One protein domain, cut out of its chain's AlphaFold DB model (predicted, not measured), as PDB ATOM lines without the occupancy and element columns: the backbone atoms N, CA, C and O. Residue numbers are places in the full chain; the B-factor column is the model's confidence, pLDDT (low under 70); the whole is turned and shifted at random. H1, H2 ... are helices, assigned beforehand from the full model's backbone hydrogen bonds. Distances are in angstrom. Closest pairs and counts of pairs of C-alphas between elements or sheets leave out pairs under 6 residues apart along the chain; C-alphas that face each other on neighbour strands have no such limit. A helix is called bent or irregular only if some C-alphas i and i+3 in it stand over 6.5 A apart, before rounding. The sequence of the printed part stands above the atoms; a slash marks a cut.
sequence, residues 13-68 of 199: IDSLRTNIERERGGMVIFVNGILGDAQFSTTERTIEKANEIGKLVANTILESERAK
ATOM      1  N   ILE A  13     146.867 183.590 239.870       97.31
ATOM      2  CA  ILE A  13     146.805 185.004 239.482       97.31
ATOM      3  C   ILE A  13     145.480 185.631 239.940       97.31
ATOM      4  O   ILE A  13     145.451 186.824 240.244       97.31
ATOM      5  N   ASP A  14     144.401 184.851 240.047       96.00
ATOM      6  CA  ASP A  14     143.112 185.348 240.533       96.00
ATOM      7  C   ASP A  14     143.209 185.847 241.980       96.00
ATOM      8  O   ASP A  14     142.939 187.015 242.281       96.00
ATOM      9  N   SER A  15     143.701 184.975 242.864       97.31
ATOM     10  CA  SER A  15     143.956 185.305 244.266       97.31
ATOM     11  C   SER A  15     145.016 186.403 244.393       97.31
ATOM     12  O   SER A  15     144.843 187.323 245.194       97.31
ATOM     13  N   LEU A  16     146.074 186.379 243.573       98.00
ATOM     14  CA  LEU A  16     147.099 187.427 243.557       98.00
ATOM     15  C   LEU A  16     146.481 188.809 243.316       98.00
ATOM     16  O   LEU A  16     146.643 189.706 244.147       98.00
ATOM     17  N   ARG A  17     145.770 188.984 242.193       97.81
ATOM     18  CA  ARG A  17     145.183 190.278 241.808       97.81
ATOM     19  C   ARG A  17     144.166 190.732 242.843       97.81
ATOM     20  O   ARG A  17     144.303 191.828 243.371       97.81
ATOM     21  N   THR A  18     143.232 189.857 243.216       97.12
ATOM     22  CA  THR A  18     142.147 190.189 244.149       97.12
ATOM     23  C   THR A  18     142.664 190.657 245.510       97.12
ATOM     24  O   THR A  18     142.116 191.597 246.087       97.12
ATOM     25  N   ASN A  19     143.718 190.031 246.050       97.81
ATOM     26  CA  ASN A  19     144.285 190.456 247.333       97.81
ATOM     27  C   ASN A  19     144.981 191.824 247.228       97.81
ATOM     28  O   ASN A  19     144.814 192.646 248.124       97.81
ATOM     29  N   ILE A  20     145.705 192.109 246.140       97.81
ATOM     30  CA  ILE A  20     146.331 193.429 245.943       97.81
ATOM     31  C   ILE A  20     145.268 194.510 245.699       97.81
ATOM     32  O   ILE A  20     145.310 195.563 246.336       97.81
ATOM     33  N   GLU A  21     144.295 194.252 244.821       97.75
ATOM     34  CA  GLU A  21     143.211 195.188 244.487       97.75
ATOM     35  C   GLU A  21     142.360 195.527 245.716       97.75
ATOM     36  O   GLU A  21     141.971 196.679 245.892       97.75
ATOM     37  N   ARG A  22     142.128 194.567 246.623       97.25
ATOM     38  CA  ARG A  22     141.438 194.822 247.897       97.25
ATOM     39  C   ARG A  22     142.213 195.776 248.811       97.25
ATOM     40  O   ARG A  22     141.602 196.624 249.450       97.25
ATOM     41  N   GLU A  23     143.535 195.639 248.877       95.88
ATOM     42  CA  GLU A  23     144.407 196.417 249.775       95.88
ATOM     43  C   GLU A  23     144.799 197.797 249.222       95.88
ATOM     44  O   GLU A  23     145.197 198.690 249.977       95.88
ATOM     45  N   ARG A  24     144.755 197.985 247.898       94.25
ATOM     46  CA  ARG A  24     145.206 199.220 247.229       94.25
ATOM     47  C   ARG A  24     144.115 199.952 246.461       94.25
ATOM     48  O   ARG A  24     144.268 201.145 246.201       94.25
ATOM     49  N   GLY A  25     143.034 199.266 246.104       93.75
ATOM     50  CA  GLY A  25     142.128 199.708 245.050       93.75
ATOM     51  C   GLY A  25     142.794 199.685 243.667       93.75
ATOM     52  O   GLY A  25     143.985 199.404 243.521       93.75
ATOM     53  N   GLY A  26     142.020 200.020 242.636       94.69
ATOM     54  CA  GLY A  26     142.494 200.028 241.249       94.69
ATOM     55  C   GLY A  26     142.547 198.637 240.613       94.69
ATOM     56  O   GLY A  26     142.028 197.673 241.163       94.69
ATOM     57  N   MET A  27     143.141 198.570 239.420       96.31
ATOM     58  CA  MET A  27     143.268 197.347 238.624       96.31
ATOM     59  C   MET A  27     144.707 196.840 238.667       96.31
ATOM     60  O   MET A  27     145.644 197.607 238.428       96.31
ATOM     61  N   VAL A  28     144.875 195.543 238.903       96.75
ATOM     62  CA  VAL A  28     146.170 194.865 238.843       96.75
ATOM     63  C   VAL A  28     146.267 194.075 237.547       96.75
ATOM     64  O   VAL A  28     145.432 193.224 237.244       96.75
ATOM     65  N   ILE A  29     147.336 194.324 236.795       95.44
ATOM     66  CA  ILE A  29     147.670 193.572 235.586       95.44
ATOM     67  C   ILE A  29     148.859 192.676 235.907       95.44
ATOM     68  O   ILE A  29     149.925 193.155 236.295       95.44
ATOM     69  N   PHE A  30     148.670 191.371 235.736       96.44
ATOM     70  CA  PHE A  30     149.756 190.405 235.780       96.44
ATOM     71  C   PHE A  30     150.318 190.204 234.374       96.44
ATOM     72  O   PHE A  30     149.562 190.085 233.410       96.44
ATOM     73  N   VAL A  31     151.642 190.137 234.272       96.62
ATOM     74  CA  VAL A  31     152.343 189.795 233.036       96.62
ATOM     75  C   VAL A  31     153.340 188.682 233.302       96.62
ATOM     76  O   VAL A  31     153.970 188.628 234.359       96.62
ATOM     77  N   ASN A  32     153.483 187.801 232.320       96.81
ATOM     78  CA  ASN A  32     154.407 186.686 232.383       96.81
ATOM     79  C   ASN A  32     155.861 187.150 232.263       96.81
ATOM     80  O   ASN A  32     156.171 188.067 231.509       96.81
ATOM     81  N   GLY A  33     156.747 186.501 233.016       97.50
ATOM     82  CA  GLY A  33     158.186 186.749 232.992       97.50
ATOM     83  C   GLY A  33     158.944 185.780 232.086       97.50
ATOM     84  O   GLY A  33     158.452 185.338 231.053       97.50
ATOM     85  N   ILE A  34     160.152 185.420 232.516       98.19
ATOM     86  CA  ILE A  34     160.888 184.263 231.994       98.19
ATOM     87  C   ILE A  34     160.317 183.043 232.718       98.19
ATOM     88  O   ILE A  34     160.552 182.901 233.918       98.19
ATOM     89  N   LEU A  35     159.500 182.244 232.030       96.56
ATOM     90  CA  LEU A  35     158.710 181.182 232.664       96.56
ATOM     91  C   LEU A  35     158.902 179.786 232.063       96.56
ATOM     92  O   LEU A  35     158.332 178.844 232.599       96.56
ATOM     93  N   GLY A  36     159.684 179.642 230.987       96.62
ATOM     94  CA  GLY A  36     159.693 178.415 230.183       96.62
ATOM     95  C   GLY A  36     160.183 177.162 230.916       96.62
ATOM     96  O   GLY A  36     159.898 176.053 230.495       96.62
ATOM     97  N   ASP A  37     160.897 177.331 232.024       94.81
ATOM     98  CA  ASP A  37     161.353 176.272 232.931       94.81
ATOM     99  C   ASP A  37     161.065 176.612 234.409       94.81
ATOM    100  O   ASP A  37     161.616 175.996 235.325       94.81
ATOM    101  N   ALA A  38     160.183 177.586 234.665       93.06
ATOM    102  CA  ALA A  38     159.793 177.981 236.014       93.06
ATOM    103  C   ALA A  38     158.564 177.186 236.466       93.06
ATOM    104  O   ALA A  38     157.497 177.257 235.861       93.06
ATOM    105  N   GLN A  39     158.689 176.458 237.575       88.94
ATOM    106  CA  GLN A  39     157.589 175.680 238.141       88.94
ATOM    107  C   GLN A  39     157.435 175.942 239.635       88.94
ATOM    108  O   GLN A  39     158.407 176.170 240.358       88.94
ATOM    109  N   PHE A  40     156.194 175.885 240.118       90.31
ATOM    110  CA  PHE A  40     155.931 175.947 241.548       90.31
ATOM    111  C   PHE A  40     156.524 174.730 242.256       90.31
ATOM    112  O   PHE A  40     156.327 173.593 241.832       90.31
ATOM    113  N   SER A  41     157.174 174.968 243.395       90.06
ATOM    114  CA  SER A  41     157.716 173.921 244.266       90.06
ATOM    115  C   SER A  41     156.614 173.234 245.092       90.06
ATOM    116  O   SER A  41     156.654 173.207 246.321       90.06
ATOM    117  N   THR A  42     155.592 172.707 244.423       91.50
ATOM    118  CA  THR A  42     154.531 171.879 245.009       91.50
ATOM    119  C   THR A  42     153.999 170.912 243.955       91.50
ATOM    120  O   THR A  42     154.045 171.201 242.758       91.50
ATOM    121  N   THR A  43     153.460 169.774 244.385       91.75
ATOM    122  CA  THR A  43     152.740 168.810 243.535       91.75
ATOM    123  C   THR A  43     151.223 168.939 243.652       91.75
ATOM    124  O   THR A  43     150.504 168.364 242.841       91.75
ATOM    125  N   GLU A  44     150.716 169.721 244.608       94.25
ATOM    126  CA  GLU A  44     149.282 169.959 244.765       94.25
ATOM    127  C   GLU A  44     148.760 170.816 243.605       94.25
ATOM    128  O   GLU A  44     149.366 171.823 243.221       94.25
ATOM    129  N   ARG A  45     147.642 170.404 243.000       92.44
ATOM    130  CA  ARG A  45     147.071 171.045 241.803       92.44
ATOM    131  C   ARG A  45     145.612 171.461 241.999       92.44
ATOM    132  O   ARG A  45     144.823 171.414 241.061       92.44
ATOM    133  N   THR A  46     145.271 171.906 243.205       93.69
ATOM    134  CA  THR A  46     143.909 172.304 243.585       93.69
ATOM    135  C   THR A  46     143.695 173.819 243.521       93.69
ATOM    136  O   THR A  46     144.653 174.598 243.448       93.69
ATOM    137  N   ILE A  47     142.429 174.246 243.566       93.19
ATOM    138  CA  ILE A  47     142.052 175.666 243.654       93.19
ATOM    139  C   ILE A  47     142.537 176.260 244.981       93.19
ATOM    140  O   ILE A  47     143.041 177.380 245.013       93.19
ATOM    141  N   GLU A  48     142.454 175.499 246.072       94.56
ATOM    142  CA  GLU A  48     142.910 175.920 247.397       94.56
ATOM    143  C   GLU A  48     144.407 176.237 247.379       94.56
ATOM    144  O   GLU A  48     144.819 177.287 247.877       94.56
ATOM    145  N   LYS A  49     145.215 175.383 246.735       95.88
ATOM    146  CA  LYS A  49     146.655 175.624 246.603       95.88
ATOM    147  C   LYS A  49     146.957 176.835 245.725       95.88
ATOM    148  O   LYS A  49     147.813 177.643 246.080       95.88
ATOM    149  N   ALA A  50     146.255 176.989 244.602       95.56
ATOM    150  CA  ALA A  50     146.392 178.170 243.749       95.56
ATOM    151  C   ALA A  50     146.067 179.457 244.532       95.56
ATOM    152  O   ALA A  50     146.812 180.437 244.464       95.56
ATOM    153  N   ASN A  51     145.018 179.434 245.358       96.31
ATOM    154  CA  ASN A  51     144.639 180.554 246.215       96.31
ATOM    155  C   ASN A  51     145.695 180.879 247.276       96.31
ATOM    156  O   ASN A  51     145.986 182.059 247.499       96.31
ATOM    157  N   GLU A  52     146.279 179.857 247.907       97.19
ATOM    158  CA  GLU A  52     147.376 179.991 248.870       97.19
ATOM    159  C   GLU A  52     148.604 180.652 248.230       97.19
ATOM    160  O   GLU A  52     149.104 181.655 248.745       97.19
ATOM    161  N   ILE A  53     149.042 180.144 247.071       97.12
ATOM    162  CA  ILE A  53     150.167 180.697 246.306       97.12
ATOM    163  C   ILE A  53     149.878 182.146 245.911       97.12
ATOM    164  O   ILE A  53     150.706 183.025 246.143       97.12
ATOM    165  N   GLY A  54     148.694 182.425 245.362       97.56
ATOM    166  CA  GLY A  54     148.309 183.776 244.960       97.56
ATOM    167  C   GLY A  54     148.349 184.767 246.122       97.56
ATOM    168  O   GLY A  54     148.899 185.860 245.985       97.56
ATOM    169  N   LYS A  55     147.863 184.362 247.302       98.12
ATOM    170  CA  LYS A  55     147.906 185.183 248.520       98.12
ATOM    171  C   LYS A  55     149.338 185.411 249.006       98.12
ATOM    172  O   LYS A  55     149.676 186.527 249.400       98.12
ATOM    173  N   LEU A  56     150.186 184.383 248.963       97.69
ATOM    174  CA  LEU A  56     151.603 184.501 249.313       97.69
ATOM    175  C   LEU A  56     152.321 185.508 248.403       97.69
ATOM    176  O   LEU A  56     153.037 186.387 248.892       97.69
ATOM    177  N   VAL A  57     152.100 185.414 247.090       97.06
ATOM    178  CA  VAL A  57     152.698 186.330 246.111       97.06
ATOM    179  C   VAL A  57     152.169 187.753 246.307       97.06
ATOM    180  O   VAL A  57     152.970 188.686 246.353       97.06
ATOM    181  N   ALA A  58     150.860 187.930 246.511       97.94
ATOM    182  CA  ALA A  58     150.262 189.237 246.794       97.94
ATOM    183  C   ALA A  58     150.888 189.907 248.025       97.94
ATOM    184  O   ALA A  58     151.323 191.054 247.947       97.94
ATOM    185  N   ASN A  59     151.005 189.176 249.136       97.81
ATOM    186  CA  ASN A  59     151.625 189.687 250.359       97.81
ATOM    187  C   ASN A  59     153.092 190.077 250.136       97.81
ATOM    188  O   ASN A  59     153.535 191.117 250.619       97.81
ATOM    189  N   THR A  60     153.834 189.273 249.370       97.31
ATOM    190  CA  THR A  60     155.236 189.559 249.030       97.31
ATOM    191  C   THR A  60     155.357 190.840 248.203       97.31
ATOM    192  O   THR A  60     156.227 191.670 248.472       97.31
ATOM    193  N   ILE A  61     154.463 191.042 247.229       96.25
ATOM    194  CA  ILE A  61     154.419 192.268 246.424       96.25
ATOM    195  C   ILE A  61     154.101 193.470 247.318       96.25
ATOM    196  O   ILE A  61     154.878 194.423 247.329       96.25
ATOM    197  N   LEU A  62     153.031 193.405 248.116       96.00
ATOM    198  CA  LEU A  62     152.611 194.484 249.020       96.00
ATOM    199  C   LEU A  62     153.699 194.864 250.034       96.00
ATOM    200  O   LEU A  62     153.828 196.039 250.379       96.00
ATOM    201  N   GLU A  63     154.496 193.897 250.490       96.62
ATOM    202  CA  GLU A  63     155.643 194.159 251.358       96.62
ATOM    203  C   GLU A  63     156.790 194.828 250.587       96.62
ATOM    204  O   GLU A  63     157.331 195.843 251.030       96.62
ATOM    205  N   SER A  64     157.114 194.336 249.387       94.94
ATOM    206  CA  SER A  64     158.153 194.934 248.533       94.94
ATOM    207  C   SER A  64     157.837 196.380 248.126       94.94
ATOM    208  O   SER A  64     158.746 197.202 247.976       94.94
ATOM    209  N   GLU A  65     156.551 196.735 248.023       92.81
ATOM    210  CA  GLU A  65     156.102 198.094 247.714       92.81
ATOM    211  C   GLU A  65     156.544 199.130 248.751       92.81
ATOM    212  O   GLU A  65     156.632 200.314 248.418       92.81
ATOM    213  N   ARG A  66     156.855 198.730 249.992       92.69
ATOM    214  CA  ARG A  66     157.384 199.658 251.005       92.69
ATOM    215  C   ARG A  66     158.705 200.291 250.572       92.69
ATOM    216  O   ARG A  66     158.997 201.416 250.964       92.69
ATOM    217  N   ALA A  67     159.468 199.595 249.729       94.12
ATOM    218  CA  ALA A  67     160.721 200.068 249.150       94.12
ATOM    219  C   ALA A  67     160.553 200.633 247.725       94.12
ATOM    220  O   ALA A  67     161.545 200.803 247.009       94.12
ATOM    221  N   LYS A  68     159.316 200.916 247.279       92.44
ATOM    222  CA  LYS A  68     159.067 201.411 245.919       92.44
ATOM    223  C   LYS A  68     159.780 202.733 245.667       92.44
ATOM    224  O   LYS A  68     159.808 203.634 246.504       92.44
TER     225      LYS A  68
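What this domain is: This is residues 13 to 68 of the 199 residues of an uncharacterized protein of Photobacterium leiognathi lrivu.4.1 (UniProt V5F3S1). Two helices, a shorter H1 and a longer H2, are packed on each other at a slant and run the same way. A long loop, residues 25 to 46, leaves the end of H1, folds back past it and swings out in a wide arc to the start of H2; residues 32 to 39 of this loop stick out, and so do residues 63 to 68 at the far end of H2. The printed part has 56 residues with two named helices, H1 then H2, and no named strand; the class is all helix. It is only just compact, close to loose, with a radius of gyration of the C-alphas of 12.2 A, and spans 32 by 25 by 18 A.

How they stand to each other: H1, residues 13 to 24, and H2, residues 47 to 67, touch, with 25 pairs of C-alphas within 8 A. Their closest C-alphas are those of Leu 16 and Gly 54, 4.1 A apart. Their centres are 8.3 A apart. They run the same way at a steep tilt of 41 degrees. In H1 every O i to N i+4 pair is within hydrogen-bond range; in H2 15 of 17 are.

Where its parts are: H1 begins at C-alpha 13, at (146.805, 185.004, 239.482), and has 12 residues. H2 has 21 residues and is 31.2 A from first to last C-alpha, from C-alpha 47 at (142.052, 175.666, 243.654) to C-alpha 67 at (160.721, 200.068, 249.150). Neither helix is bent.

The domain as a whole: The two C-alphas farthest apart are those of Thr 43 and Lys 68, at 33.3 A. The link from H1 to H2, of 22 residues, is long. The printed part has no cut. Its mean pLDDT is 95.5, and no printed residue is under 70.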